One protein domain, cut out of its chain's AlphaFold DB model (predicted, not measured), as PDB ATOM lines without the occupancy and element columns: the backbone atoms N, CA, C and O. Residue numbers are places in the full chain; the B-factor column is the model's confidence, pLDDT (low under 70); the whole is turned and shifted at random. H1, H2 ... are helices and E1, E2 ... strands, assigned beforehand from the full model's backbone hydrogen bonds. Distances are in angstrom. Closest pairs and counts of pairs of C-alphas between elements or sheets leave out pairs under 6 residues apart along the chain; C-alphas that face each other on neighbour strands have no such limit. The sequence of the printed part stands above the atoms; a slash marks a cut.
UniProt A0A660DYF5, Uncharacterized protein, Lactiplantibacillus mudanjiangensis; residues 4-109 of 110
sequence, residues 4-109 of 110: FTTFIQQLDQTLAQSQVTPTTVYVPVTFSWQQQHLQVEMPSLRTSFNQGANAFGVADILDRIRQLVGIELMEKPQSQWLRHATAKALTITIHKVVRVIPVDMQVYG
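Overview. This is residues 4 to 109 of the 110 residues of an uncharacterized protein of Lactiplantibacillus mudanjiangensis (UniProt A0A660DYF5). A strongly twisted sheet of five strands curls round the long helix H2, and a second helix, H1, lies on the same face over E1 and E5. The short helix H3 follows E5 and packs on H2 with no place on the sheet. The 106 printed residues hold three named helices and five named strands, in the order H1 E1 E2 E3 H2 E4 E5 H3; the sheet, E3 - E2 - E1 - E5 - E4, is antiparallel, and the class is mixed. The whole is compact, with a radius of gyration of the C-alphas of 13.4 A, and elongated, 38 by 23 by 21 A.

Along the chain. H1, residues 4 to 16, begins at C-alpha 4 (105.104, 150.591, 161.140) and is 18.2 A long. E1, residues 24 to 34, spans 30.5 A; E2 is residues 37 to 42 and E3 residues 47 to 51. H2, residues 58 to 74, spans 23.6 A. E4 is residues 90 to 93; E5, residues 96 to 104, spans 25.2 A. H3, residues 105 to 108, ends at C-alpha 108 (106.317, 162.670, 188.754).

Arrangement. E1, E2 and E3 form a meander, each strand the antiparallel neighbour of the one before, with N 39 and O 32 at 2.8 A and N 40 and O 49 at 2.9 A. Between the antiparallel neighbours E1 and E5, N 29 and O 99 are within hydrogen-bond range at 2.8 A; in the hairpin E4 and E5, N 98 and O 90 are within hydrogen-bond range at 2.7 A. H1's height over the sheet is 9.5 A. H2 touches H1 with residue 58 alone, the closest C-alphas being Leu 11 and Val 58, 5.8 A. H2 touches H3 at Gly 70 and Tyr 108, their closest C-alphas, 6.4 A. Every O i to N i+4 pair is within hydrogen-bond range in H1 and H2; H3 is too short for one.

Size, cuts and confidence. The C-alphas farthest apart, of Gln 35 and Ser 79, are 38.9 A apart. The printed part has no cut. The link from H2 to E4, residues 75 to 89, is long. pLDDT is under 70 at residues 53 to 56, 84 to 87 and 109.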
ATOM      1  N   PHE A   4     104.106 150.753 160.091       89.19
ATOM      2  CA  PHE A   4     105.104 150.591 161.140       89.19
ATOM      3  C   PHE A   4     106.378 151.387 160.847       89.19
ATOM      4  O   PHE A   4     106.883 152.081 161.723       89.19
ATOM      5  N   THR A   5     106.869 151.361 159.611       89.12
ATOM      6  CA  THR A   5     108.036 152.136 159.184       89.12
ATOM      7  C   THR A   5     107.777 153.629 159.349       89.12
ATOM      8  O   THR A   5     108.624 154.337 159.889       89.12
ATOM      9  N   THR A   6     106.596 154.114 158.947       90.56
ATOM     10  CA  THR A   6     106.211 155.519 159.151       90.56
ATOM     11  C   THR A   6     106.162 155.880 160.634       90.56
ATOM     12  O   THR A   6     106.707 156.912 161.026       90.56
ATOM     13  N   PHE A   7     105.585 155.013 161.469       91.06
ATOM     14  CA  PHE A   7     105.579 155.189 162.920       91.06
ATOM     15  C   PHE A   7     107.003 155.269 163.496       91.06
ATOM     16  O   PHE A   7     107.305 156.202 164.236       91.06
ATOM     17  N   ILE A   8     107.905 154.353 163.122       92.69
ATOM     18  CA  ILE A   8     109.292 154.353 163.615       92.69
ATOM     19  C   ILE A   8     110.058 155.598 163.161       92.69
ATOM     20  O   ILE A   8     110.818 156.158 163.945       92.69
ATOM     21  N   GLN A   9     109.833 156.087 161.942       92.25
ATOM     22  CA  GLN A   9     110.464 157.327 161.483       92.25
ATOM     23  C   GLN A   9     110.001 158.549 162.274       92.25
ATOM     24  O   GLN A   9     110.825 159.371 162.671       92.25
ATOM     25  N   GLN A  10     108.697 158.662 162.528       93.38
ATOM     26  CA  GLN A  10     108.149 159.737 163.354       93.38
ATOM     27  C   GLN A  10     108.630 159.629 164.808       93.38
ATOM     28  O   GLN A  10     108.932 160.644 165.439       93.38
ATOM     29  N   LEU A  11     108.745 158.404 165.331       93.75
ATOM     30  CA  LEU A  11     109.312 158.129 166.647       93.75
ATOM     31  C   LEU A  11     110.757 158.624 166.717       93.75
ATOM     32  O   LEU A  11     111.081 159.410 167.600       93.75
ATOM     33  N   ASP A  12     111.597 158.239 165.759       93.25
ATOM     34  CA  ASP A  12     113.007 158.634 165.715       93.25
ATOM     35  C   ASP A  12     113.172 160.159 165.623       93.25
ATOM     36  O   ASP A  12     113.999 160.736 166.332       93.25
ATOM     37  N   GLN A  13     112.337 160.833 164.827       93.75
ATOM     38  CA  GLN A  13     112.305 162.300 164.754       93.75
ATOM     39  C   GLN A  13     111.919 162.945 166.091       93.75
ATOM     40  O   GLN A  13     112.560 163.903 166.518       93.75
ATOM     41  N   THR A  14     110.903 162.406 166.769       92.62
ATOM     42  CA  THR A  14     110.440 162.918 168.069       92.62
ATOM     43  C   THR A  14     111.500 162.715 169.155       92.62
ATOM     44  O   THR A  14     111.761 163.603 169.969       92.62
ATOM     45  N   LEU A  15     112.165 161.557 169.155       91.75
ATOM     46  CA  LEU A  15     113.230 161.238 170.106       91.75
ATOM     47  C   LEU A  15     114.464 162.121 169.903       91.75
ATOM     48  O   LEU A  15     115.060 162.555 170.885       91.75
ATOM     49  N   ALA A  16     114.810 162.457 168.658       90.06
ATOM     50  CA  ALA A  16     115.922 163.360 168.354       90.06
ATOM     51  C   ALA A  16     115.719 164.790 168.895       90.06
ATOM     52  O   ALA A  16     116.691 165.518 169.077       90.06
ATOM     53  N   GLN A  17     114.472 165.190 169.160       87.62
ATOM     54  CA  GLN A  17     114.111 166.505 169.704       87.62
ATOM     55  C   GLN A  17     113.907 166.497 171.227       87.62
ATOM     56  O   GLN A  17     113.625 167.539 171.818       87.62
ATOM     57  N   SER A  18     114.019 165.334 171.875       83.94
ATOM     58  CA  SER A  18     113.764 165.208 173.310       83.94
ATOM     59  C   SER A  18     114.855 165.904 174.128       83.94
ATOM     60  O   SER A  18     116.045 165.642 173.957       83.94
ATOM     61  N   GLN A  19     114.442 166.787 175.039       80.88
ATOM     62  CA  GLN A  19     115.348 167.423 175.992       80.88
ATOM     63  C   GLN A  19     115.731 166.438 177.098       80.88
ATOM     64  O   GLN A  19     114.893 165.685 177.592       80.88
ATOM     65  N   VAL A  20     117.006 166.459 177.483       82.31
ATOM     66  CA  VAL A  20     117.548 165.632 178.563       82.31
ATOM     67  C   VAL A  20     117.717 166.495 179.807       82.31
ATOM     68  O   VAL A  20     118.400 167.517 179.780       82.31
ATOM     69  N   THR A  21     117.123 166.046 180.905       86.25
ATOM     70  CA  THR A  21     117.215 166.641 182.243       86.25
ATOM     71  C   THR A  21     118.063 165.760 183.177       86.25
ATOM     72  O   THR A  21     118.285 164.581 182.886       86.25
ATOM     73  N   PRO A  22     118.530 166.272 184.335       85.31
ATOM     74  CA  PRO A  22     119.259 165.466 185.329       85.31
ATOM     75  C   PRO A  22     118.463 164.276 185.897       85.31
ATOM     76  O   PRO A  22     119.050 163.314 186.398       85.31
ATOM     77  N   THR A  23     117.135 164.352 185.822       87.69
ATOM     78  CA  THR A  23     116.152 163.343 186.243       87.69
ATOM     79  C   THR A  23     115.718 162.427 185.101       87.69
ATOM     80  O   THR A  23     114.841 161.584 185.286       87.69
ATOM     81  N   THR A  24     116.318 162.558 183.915       90.69
ATOM     82  CA  THR A  24     115.996 161.698 182.778       90.69
ATOM     83  C   THR A  24     116.500 160.275 183.001       90.69
ATOM     84  O   THR A  24     117.674 160.041 183.296       90.69
ATOM     85  N   VAL A  25     115.606 159.314 182.791       90.75
ATOM     86  CA  VAL A  25     115.921 157.887 182.710       90.75
ATOM     87  C   VAL A  25     115.788 157.403 181.274       90.75
ATOM     88  O   VAL A  25     114.969 157.898 180.503       90.75
ATOM     89  N   TYR A  26     116.597 156.417 180.913       91.12
ATOM     90  CA  TYR A  26     116.660 155.862 179.570       91.12
ATOM     91  C   TYR A  26     116.135 154.436 179.580       91.12
ATOM     92  O   TYR A  26     116.773 153.527 180.117       91.12
ATOM     93  N   VAL A  27     114.974 154.234 178.965       90.50
ATOM     94  CA  VAL A  27     114.287 152.943 178.973       90.50
ATOM     95  C   VAL A  27     114.391 152.296 177.595       90.50
ATOM     96  O   VAL A  27     113.903 152.863 176.617       90.50
ATOM     97  N   PRO A  28     115.020 151.114 177.479       92.56
ATOM     98  CA  PRO A  28     114.953 150.320 176.263       92.56
ATOM     99  C   PRO A  28     113.529 149.816 176.033       92.56
ATOM    100  O   PRO A  28     112.960 149.133 176.887       92.56
ATOM    101  N   VAL A  29     112.977 150.126 174.864       93.62
ATOM    102  CA  VAL A  29     111.635 149.726 174.451       93.62
ATOM    103  C   VAL A  29     111.709 148.977 173.133       93.62
ATOM    104  O   VAL A  29     112.264 149.476 172.151       93.62
ATOM    105  N   THR A  30     111.138 147.777 173.111       94.81
ATOM    106  CA  THR A  30     110.967 146.985 171.894       94.81
ATOM    107  C   THR A  30     109.600 147.282 171.300       94.81
ATOM    108  O   THR A  30     108.583 147.096 171.958       94.81
ATOM    109  N   PHE A  31     109.584 147.703 170.042       94.44
ATOM    110  CA  PHE A  31     108.388 147.893 169.237       94.44
ATOM    111  C   PHE A  31     108.316 146.763 168.217       94.44
ATOM    112  O   PHE A  31     109.256 146.582 167.440       94.44
ATOM    113  N   SER A  32     107.215 146.017 168.209       93.56
ATOM    114  CA  SER A  32     106.969 144.937 167.254       93.56
ATOM    115  C   SER A  32     105.607 145.129 166.590       93.56
ATOM    116  O   SER A  32     104.618 145.351 167.280       93.56
ATOM    117  N   TRP A  33     105.532 145.020 165.267       91.19
ATOM    118  CA  TRP A  33     104.273 145.048 164.524       91.19
ATOM    119  C   TRP A  33     103.891 143.644 164.078       91.19
ATOM    120  O   TRP A  33     104.598 143.014 163.293       91.19
ATOM    121  N   GLN A  34     102.766 143.148 164.576       89.19
ATOM    122  CA  GLN A  34     102.252 141.828 164.224       89.19
ATOM    123  C   GLN A  34     100.731 141.833 164.232       89.19
ATOM    124  O   GLN A  34     100.124 142.478 165.076       89.19
ATOM    125  N   GLN A  35     100.108 141.124 163.288       85.38
ATOM    126  CA  GLN A  35      98.645 140.977 163.226       85.38
ATOM    127  C   GLN A  35      97.879 142.317 163.264       85.38
ATOM    128  O   GLN A  35      96.805 142.392 163.840       85.38
ATOM    129  N   GLN A  36      98.424 143.375 162.647       84.88
ATOM    130  CA  GLN A  36      97.864 144.741 162.678       84.88
ATOM    131  C   GLN A  36      97.852 145.406 164.067       84.88
ATOM    132  O   GLN A  36      97.099 146.351 164.300       84.88
ATOM    133  N   HIS A  37      98.709 144.935 164.970       88.50
ATOM    134  CA  HIS A  37      98.893 145.469 166.309       88.50
ATOM    135  C   HIS A  37     100.331 145.921 166.525       88.50
ATOM    136  O   HIS A  37     101.283 145.238 166.130       88.50
ATOM    137  N   LEU A  38     100.484 147.052 167.214       91.25
ATOM    138  CA  LEU A  38     101.768 147.483 167.750       91.25
ATOM    139  C   LEU A  38     101.909 146.907 169.155       91.25
ATOM    140  O   LEU A  38     101.207 147.313 170.080       91.25
ATOM    141  N   GLN A  39     102.832 145.973 169.316       93.75
ATOM    142  CA  GLN A  39     103.284 145.504 170.613       93.75
ATOM    143  C   GLN A  39     104.455 146.364 171.084       93.75
ATOM    144  O   GLN A  39     105.408 146.603 170.339       93.75
ATOM    145  N   VAL A  40     104.386 146.799 172.338       94.31
ATOM    146  CA  VAL A  40     105.404 147.610 173.002       94.31
ATOM    147  C   VAL A  40     105.849 146.885 174.264       94.31
ATOM    148  O   VAL A  40     105.038 146.608 175.146       94.31
ATOM    149  N   GLU A  41     107.135 146.576 174.368       94.75
ATOM    150  CA  GLU A  41     107.713 145.852 175.502       94.75
ATOM    151  C   GLU A  41     108.812 146.688 176.162       94.75
ATOM    152  O   GLU A  41     109.680 147.232 175.482       94.75
ATOM    153  N   MET A  42     108.806 146.740 177.494       92.25
ATOM    154  CA  MET A  42     109.814 147.391 178.337       92.25
ATOM    155  C   MET A  42     110.460 146.335 179.243       92.25
ATOM    156  O   MET A  42     110.048 146.170 180.397       92.25
ATOM    157  N   PRO A  43     111.467 145.584 178.755       86.62
ATOM    158  CA  PRO A  43     112.008 144.434 179.480       86.62
ATOM    159  C   PRO A  43     112.603 144.794 180.844       86.62
ATOM    160  O   PRO A  43     112.469 144.028 181.796       86.62
ATOM    161  N   SER A  44     113.217 145.975 180.960       83.44
ATOM    162  CA  SER A  44     113.793 146.466 182.218       83.44
ATOM    163  C   SER A  44     112.757 146.663 183.322       83.44
ATOM    164  O   SER A  44     113.087 146.537 184.497       83.44
ATOM    165  N   LEU A  45     111.513 146.943 182.938       84.94
ATOM    166  CA  LEU A  45     110.385 147.151 183.837       84.94
ATOM    167  C   LEU A  45     109.437 145.945 183.870       84.94
ATOM    168  O   LEU A  45     108.397 146.004 184.512       84.94
ATOM    169  N   ARG A  46     109.779 144.850 183.172       86.75
ATOM    170  CA  ARG A  46     108.960 143.628 183.060       86.75
ATOM    171  C   ARG A  46     107.498 143.905 182.680       86.75
ATOM    172  O   ARG A  46     106.597 143.186 183.104       86.75
ATOM    173  N   THR A  47     107.271 144.930 181.862       89.69
ATOM    174  CA  THR A  47     105.934 145.357 181.438       89.69
ATOM    175  C   THR A  47     105.841 145.447 179.919       89.69
ATOM    176  O   THR A  47     106.845 145.577 179.212       89.69
ATOM    177  N   SER A  48     104.623 145.338 179.402       92.31
ATOM    178  CA  SER A  48     104.322 145.448 177.978       92.31
ATOM    179  C   SER A  48     102.872 145.863 177.776       92.31
ATOM    180  O   SER A  48     102.032 145.679 178.657       92.31
ATOM    181  N   PHE A  49     102.566 146.409 176.606       92.00
ATOM    182  CA  PHE A  49     101.194 146.641 176.189       92.00
ATOM    183  C   PHE A  49     101.045 146.454 174.684       92.00
ATOM    184  O   PHE A  49     101.992 146.612 173.915       92.00
ATOM    185  N   ASN A  50      99.818 146.141 174.276       89.19
ATOM    186  CA  ASN A  50      99.431 146.086 172.877       89.19
ATOM    187  C   ASN A  50      98.573 147.294 172.535       89.19
ATOM    188  O   ASN A  50      97.768 147.770 173.344       89.19
ATOM    189  N   GLN A  51      98.729 147.746 171.305       83.94
ATOM    190  CA  GLN A  51      97.956 148.808 170.717       83.94
ATOM    191  C   GLN A  51      97.294 148.284 169.432       83.94
ATOM    192  O   GLN A  51      97.899 147.500 168.702       83.94
ATOM    193  N   GLY A  52      96.021 148.645 169.226       77.44
ATOM    194  CA  GLY A  52      95.136 148.182 168.140       77.44
ATOM    195  C   GLY A  52      95.609 148.531 166.719       77.44
ATOM    196  O   GLY A  52      96.794 148.718 166.500       77.44
ATOM    197  N   ALA A  53      94.673 148.694 165.775       65.44
ATOM    198  CA  ALA A  53      94.923 149.256 164.432       65.44
ATOM    199  C   ALA A  53      94.467 150.734 164.270       65.44
ATOM    200  O   ALA A  53      94.798 151.393 163.286       65.44
ATOM    201  N   ASN A  54      93.724 151.272 165.243       57.28
ATOM    202  CA  ASN A  54      93.169 152.631 165.240       57.28
ATOM    203  C   ASN A  54      94.237 153.718 165.473       57.28
ATOM    204  O   ASN A  54      94.465 154.074 166.615       57.28
ATOM    205  N   ALA A  55      94.847 154.258 164.411       59.25
ATOM    206  CA  ALA A  55      95.606 155.523 164.393       59.25
ATOM    207  C   ALA A  55      96.299 155.901 165.725       59.25
ATOM    208  O   ALA A  55      95.810 156.738 166.478       59.25
ATOM    209  N   PHE A  56      97.439 155.278 166.015       67.25
ATOM    210  CA  PHE A  56      98.227 155.590 167.211       67.25
ATOM    211  C   PHE A  56      99.277 156.620 166.858       67.25
ATOM    212  O   PHE A  56     100.186 156.338 166.074       67.25
ATOM    213  N   GLY A  57      99.138 157.816 167.425       84.25
ATOM    214  CA  GLY A  57     100.170 158.826 167.319       84.25
ATOM    215  C   GLY A  57     101.409 158.391 168.093       84.25
ATOM    216  O   GLY A  57     101.324 157.763 169.149       84.25
ATOM    217  N   VAL A  58     102.584 158.771 167.591       90.25
ATOM    218  CA  VAL A  58     103.840 158.644 168.347       90.25
ATOM    219  C   VAL A  58     103.719 159.295 169.727       90.25
ATOM    220  O   VAL A  58     104.209 158.726 170.697       90.25
ATOM    221  N   ALA A  59     103.019 160.431 169.825       89.81
ATOM    222  CA  ALA A  59     102.754 161.116 171.089       89.81
ATOM    223  C   ALA A  59     102.013 160.216 172.093       89.81
ATOM    224  O   ALA A  59     102.526 159.992 173.183       89.81
ATOM    225  N   ASP A  60     100.891 159.608 171.695       90.38
ATOM    226  CA  ASP A  60     100.083 158.758 172.583       90.38
ATOM    227  C   ASP A  60     100.873 157.547 173.099       90.38
ATOM    228  O   ASP A  60     100.801 157.180 174.273       90.38
ATOM    229  N   ILE A  61     101.658 156.921 172.215       92.56
ATOM    230  CA  ILE A  61     102.503 155.780 172.576       92.56
ATOM    231  C   ILE A  61     103.606 156.206 173.543       92.56
ATOM    232  O   ILE A  61     103.839 155.522 174.541       92.56
ATOM    233  N   LEU A  62     104.279 157.325 173.263       93.19
ATOM    234  CA  LEU A  62     105.321 157.854 174.136       93.19
ATOM    235  C   LEU A  62     104.764 158.248 175.500       93.19
ATOM    236  O   LEU A  62     105.391 157.932 176.506       93.19
ATOM    237  N   ASP A  63     103.597 158.878 175.554       91.56
ATOM    238  CA  ASP A  63     102.975 159.291 176.809       91.56
ATOM    239  C   ASP A  63     102.562 158.082 177.643       91.56
ATOM    240  O   ASP A  63     102.863 158.026 178.835       91.56
ATOM    241  N   ARG A  64     102.004 157.042 177.013       92.56
ATOM    242  CA  ARG A  64     101.708 155.777 177.696       92.56
ATOM    243  C   ARG A  64     102.968 155.086 178.221       92.56
ATOM    244  O   ARG A  64     102.964 154.600 179.350       92.56
ATOM    245  N   ILE A  65     104.049 155.050 177.435       93.19
ATOM    246  CA  ILE A  65     105.350 154.526 177.886       93.19
ATOM    247  C   ILE A  65     105.844 155.333 179.087       93.19
ATOM    248  O   ILE A  65     106.144 154.752 180.125       93.19
ATOM    249  N   ARG A  66     105.898 156.664 178.972       92.62
ATOM    250  CA  ARG A  66     106.372 157.565 180.031       92.62
ATOM    251  C   ARG A  66     105.567 157.393 181.308       92.62
ATOM    252  O   ARG A  66     106.172 157.335 182.371       92.62
ATOM    253  N   GLN A  67     104.244 157.266 181.206       91.06
ATOM    254  CA  GLN A  67     103.365 157.040 182.349       91.06
ATOM    255  C   GLN A  67     103.672 155.712 183.046       91.06
ATOM    256  O   GLN A  67     103.825 155.687 184.263       91.06
ATOM    257  N   LEU A  68     103.813 154.618 182.289       91.75
ATOM    258  CA  LEU A  68     104.164 153.309 182.854       91.75
ATOM    259  C   LEU A  68     105.543 153.331 183.522       91.75
ATOM    260  O   LEU A  68     105.706 152.790 184.611       91.75
ATOM    261  N   VAL A  69     106.522 153.988 182.895       90.50
ATOM    262  CA  VAL A  69     107.866 154.171 183.460       90.50
ATOM    263  C   VAL A  69     107.812 154.998 184.743       90.50
ATOM    264  O   VAL A  69     108.418 154.610 185.737       90.50
ATOM    265  N   GLY A  70     107.079 156.112 184.733       89.75
ATOM    266  CA  GLY A  70     106.914 156.991 185.886       89.75
ATOM    267  C   GLY A  70     106.316 156.260 187.082       89.75
ATOM    268  O   GLY A  70     106.892 156.297 188.164       89.75
ATOM    269  N   ILE A  71     105.223 155.523 186.862       88.38
ATOM    270  CA  ILE A  71     104.562 154.710 187.894       88.38
ATOM    271  C   ILE A  71     105.503 153.627 188.441       88.38
ATOM    272  O   ILE A  71     105.592 153.436 189.646       88.38
ATOM    273  N   GLU A  72     106.238 152.928 187.578       87.56
ATOM    274  CA  GLU A  72     107.128 151.845 188.016       87.56
ATOM    275  C   GLU A  72     108.360 152.359 188.785       87.56
ATOM    276  O   GLU A  72     108.920 151.648 189.622       87.56
ATOM    277  N   LEU A  73     108.827 153.574 188.486       87.62
ATOM    278  CA  LEU A  73     110.051 154.129 189.067       87.62
ATOM    279  C   LEU A  73     109.814 155.116 190.213       87.62
ATOM    280  O   LEU A  73     110.747 155.323 190.989       87.62
ATOM    281  N   MET A  74     108.614 155.692 190.363       85.88
ATOM    282  CA  MET A  74     108.310 156.630 191.457       85.88
ATOM    283  C   MET A  74     108.443 155.990 192.846       85.88
ATOM    284  O   MET A  74     108.783 156.674 193.805       85.88
ATOM    285  N   GLU A  75     108.233 154.676 192.955       83.44
ATOM    286  CA  GLU A  75     108.396 153.930 194.211       83.44
ATOM    287  C   GLU A  75     109.835 153.436 194.440       83.44
ATOM    288  O   GLU A  75     110.148 152.883 195.497       83.44
ATOM    289  N   LYS A  76     110.734 153.613 193.463       83.12
ATOM    290  CA  LYS A  76     112.105 153.092 193.525       83.12
ATOM    291  C   LYS A  76     113.101 154.186 193.896       83.12
ATOM    292  O   LYS A  76     113.011 155.303 193.382       83.12
ATOM    293  N   PRO A  77     114.116 153.877 194.724       84.00
ATOM    294  CA  PRO A  77     115.169 154.831 195.030       84.00
ATOM    295  C   PRO A  77     115.915 155.241 193.755       84.00
ATOM    296  O   PRO A  77     116.175 154.420 192.873       84.00
ATOM    297  N   GLN A  78     116.342 156.504 193.698       83.50
ATOM    298  CA  GLN A  78     117.029 157.089 192.541       83.50
ATOM    299  C   GLN A  78     118.299 156.336 192.094       83.50
ATOM    300  O   GLN A  78     118.723 156.468 190.945       83.50
ATOM    301  N   SER A  79     118.920 155.555 192.983       82.56
ATOM    302  CA  SER A  79     120.074 154.697 192.680       82.56
ATOM    303  C   SER A  79     119.729 153.495 191.793       82.56
ATOM    304  O   SER A  79     120.621 152.923 191.173       82.56
ATOM    305  N   GLN A  80     118.451 153.117 191.716       81.69
ATOM    306  CA  GLN A  80     117.945 152.039 190.862       81.69
ATOM    307  C   GLN A  80     117.417 152.546 189.514       81.69
ATOM    308  O   GLN A  80     117.010 151.750 188.668       81.69
ATOM    309  N   TRP A  81     117.413 153.861 189.298       85.69
ATOM    310  CA  TRP A  81     116.981 154.449 188.038       85.69
ATOM    311  C   TRP A  81     117.991 154.172 186.923       85.69
ATOM    312  O   TRP A  81     119.205 154.291 187.104       85.69
ATOM    313  N   LEU A  82     117.486 153.865 185.728       78.62
ATOM    314  CA  LEU A  82     118.298 153.625 184.534       78.62
ATOM    315  C   LEU A  82     118.801 154.947 183.943       78.62
ATOM    316  O   LEU A  82     118.329 155.408 182.909       78.62
ATOM    317  N   ARG A  83     119.771 155.577 184.612       77.75
ATOM    318  CA  ARG A  83     120.374 156.855 184.183       77.75
ATOM    319  C   ARG A  83     121.277 156.731 182.956       77.75
ATOM    320  O   ARG A  83     121.633 157.730 182.340       77.75
ATOM    321  N   HIS A  84     121.620 155.503 182.579       69.38
ATOM    322  CA  HIS A  84     122.363 155.199 181.365       69.38
ATOM    323  C   HIS A  84     121.647 154.093 180.599       69.38
ATOM    324  O   HIS A  84     121.264 153.072 181.173       69.38
ATOM    325  N   ALA A  85     121.487 154.288 179.291       63.41
ATOM    326  CA  ALA A  85     120.946 153.264 178.415       63.41
ATOM    327  C   ALA A  85     121.930 152.088 178.344       63.41
ATOM    328  O   ALA A  85     122.997 152.191 177.742       63.41
ATOM    329  N   THR A  86     121.578 150.957 178.952       63.62
ATOM    330  CA  THR A  86     122.361 149.714 178.836       63.62
ATOM    331  C   THR A  86     122.135 149.005 177.500       63.62
ATOM    332  O   THR A  86     122.937 148.159 177.110       63.62
ATOM    333  N   ALA A  87     121.079 149.370 176.769       67.94
ATOM    334  CA  ALA A  87     120.773 148.851 175.443       67.94
ATOM    335  C   ALA A  87     120.996 149.913 174.358       67.94
ATOM    336  O   ALA A  87     120.721 151.097 174.556       67.94
ATOM    337  N   LYS A  88     121.452 149.468 173.184       74.12
ATOM    338  CA  LYS A  88     121.564 150.304 171.983       74.12
ATOM    339  C   LYS A  88     120.276 150.223 171.170       74.12
ATOM    340  O   LYS A  88     119.649 149.165 171.110       74.12
ATOM    341  N   ALA A  89     119.912 151.324 170.512       80.25
ATOM    342  CA  ALA A  89     118.887 151.286 169.477       80.25
ATOM    343  C   ALA A  89     119.302 150.275 168.393       80.25
ATOM    344  O   ALA A  89     120.449 150.274 167.946       80.25
ATOM    345  N   LEU A  90     118.379 149.393 168.011       89.50
ATOM    346  CA  LEU A  90     118.655 148.274 167.114       89.50
ATOM    347  C   LEU A  90     117.429 147.979 166.256       89.50
ATOM    348  O   LEU A  90     116.329 147.820 166.775       89.50
ATOM    349  N   THR A  91     117.605 147.856 164.947       88.44
ATOM    350  CA  THR A  91     116.574 147.304 164.060       88.44
ATOM    351  C   THR A  91     116.818 145.805 163.936       88.44
ATOM    352  O   THR A  91     117.863 145.400 163.436       88.44
ATOM    353  N   ILE A  92     115.882 144.987 164.426       88.19
ATOM    354  CA  ILE A  92     115.990 143.520 164.391       88.19
ATOM    355  C   ILE A  92     115.400 143.002 163.078       88.19
ATOM    356  O   ILE A  92     116.018 142.209 162.378       88.19
ATOM    357  N   THR A  93     114.204 143.481 162.730       89.38
ATOM    358  CA  THR A  93     113.544 143.227 161.443       89.38
ATOM    359  C   THR A  93     112.822 144.491 160.982       89.38
ATOM    360  O   THR A  93     112.705 145.453 161.743       89.38
ATOM    361  N   ILE A  94     112.262 144.473 159.771       87.25
ATOM    362  CA  ILE A  94     111.416 145.570 159.279       87.25
ATOM    363  C   ILE A  94     110.173 145.819 160.153       87.25
ATOM    364  O   ILE A  94     109.655 146.922 160.136       87.25
ATOM    365  N   HIS A  95     109.734 144.838 160.953       91.44
ATOM    366  CA  HIS A  95     108.577 144.940 161.852       91.44
ATOM    367  C   HIS A  95     108.955 144.847 163.334       91.44
ATOM    368  O   HIS A  95     108.086 144.648 164.177       91.44
ATOM    369  N   LYS A  96     110.246 144.918 163.676       93.88
ATOM    370  CA  LYS A  96     110.695 144.805 165.066       93.88
ATOM    371  C   LYS A  96     111.950 145.619 165.311       93.88
ATOM    372  O   LYS A  96     113.002 145.329 164.738       93.88
ATOM    373  N   VAL A  97     111.859 146.592 166.209       94.12
ATOM    374  CA  VAL A  97     112.970 147.477 166.556       94.12
ATOM    375  C   VAL A  97     113.052 147.712 168.057       94.12
ATOM    376  O   VAL A  97     112.064 147.604 168.772       94.12
ATOM    377  N   VAL A  98     114.236 148.078 168.527       94.00
ATOM    378  CA  VAL A  98     114.495 148.573 169.875       94.00
ATOM    379  C   VAL A  98     114.863 150.046 169.765       94.00
ATOM    380  O   VAL A  98     115.712 150.420 168.944       94.00
ATOM    381  N   ARG A  99     114.236 150.884 170.590       93.69
ATOM    382  CA  ARG A  99     114.588 152.296 170.776       93.69
ATOM    383  C   ARG A  99     114.765 152.598 172.250       93.69
ATOM    384  O   ARG A  99     114.210 151.921 173.106       93.69
ATOM    385  N   VAL A 100     115.575 153.605 172.533       92.25
ATOM    386  CA  VAL A 100     115.780 154.095 173.892       92.25
ATOM    387  C   VAL A 100     114.893 155.313 174.068       92.25
ATOM    388  O   VAL A 100     115.042 156.289 173.336       92.25
ATOM    389  N   ILE A 101     113.965 155.238 175.014       92.44
ATOM    390  CA  ILE A 101     113.006 156.304 175.286       92.44
ATOM    391  C   ILE A 101     113.486 157.085 176.515       92.44
ATOM    392  O   ILE A 101     113.612 156.482 177.586       92.44
ATOM    393  N   PRO A 102     113.781 158.392 176.384       92.06
ATOM    394  CA  PRO A 102     114.044 159.246 177.527       92.06
ATOM    395  C   PRO A 102     112.724 159.561 178.239       92.06
ATOM    396  O   PRO A 102     111.725 159.929 177.609       92.06
ATOM    397  N   VAL A 103     112.721 159.419 179.559       91.19
ATOM    398  CA  VAL A 103     111.593 159.773 180.422       91.19
ATOM    399  C   VAL A 103     112.104 160.709 181.501       91.19
ATOM    400  O   VAL A 103     112.988 160.339 182.269       91.19
ATOM    401  N   ASP A 104     111.564 161.922 181.547       90.56
ATOM    402  CA  ASP A 104     111.885 162.870 182.606       90.56
ATOM    403  C   ASP A 104     111.078 162.546 183.865       90.56
ATOM    404  O   ASP A 104     109.850 162.658 183.879       90.56
ATOM    405  N   MET A 105     111.775 162.139 184.925       89.44
ATOM    406  CA  MET A 105     111.137 161.786 186.188       89.44
ATOM    407  C   MET A 105     110.642 163.008 186.974       89.44
ATOM    408  O   MET A 105     109.778 162.846 187.832       89.44
ATOM    409  N   GLN A 106     111.080 164.231 186.641       86.38
ATOM    410  CA  GLN A 106     110.646 165.450 187.338       86.38
ATOM    411  C   GLN A 106     109.122 165.653 187.266       86.38
ATOM    412  O   GLN A 106     108.514 166.157 188.212       86.38
ATOM    413  N   VAL A 107     108.484 165.207 186.178       84.38
ATOM    414  CA  VAL A 107     107.022 165.266 185.987       84.38
ATOM    415  C   VAL A 107     106.262 164.499 187.080       84.38
ATOM    416  O   VAL A 107     105.118 164.830 187.382       84.38
ATOM    417  N   TYR A 108     106.904 163.515 187.713       82.75
ATOM    418  CA  TYR A 108     106.317 162.670 188.754       82.75
ATOM    419  C   TYR A 108     106.674 163.119 190.181       82.75
ATOM    420  O   TYR A 108     106.348 162.418 191.136       82.75
ATOM    421  N   GLY A 109     107.305 164.289 190.347       69.44
ATOM    422  CA  GLY A 109     107.592 164.881 191.659       69.44
ATOM    423  C   GLY A 109     108.745 164.229 192.432       69.44
ATOM    424  O   GLY A 109     108.774 164.330 193.658       69.44
TER     425      GLY A 109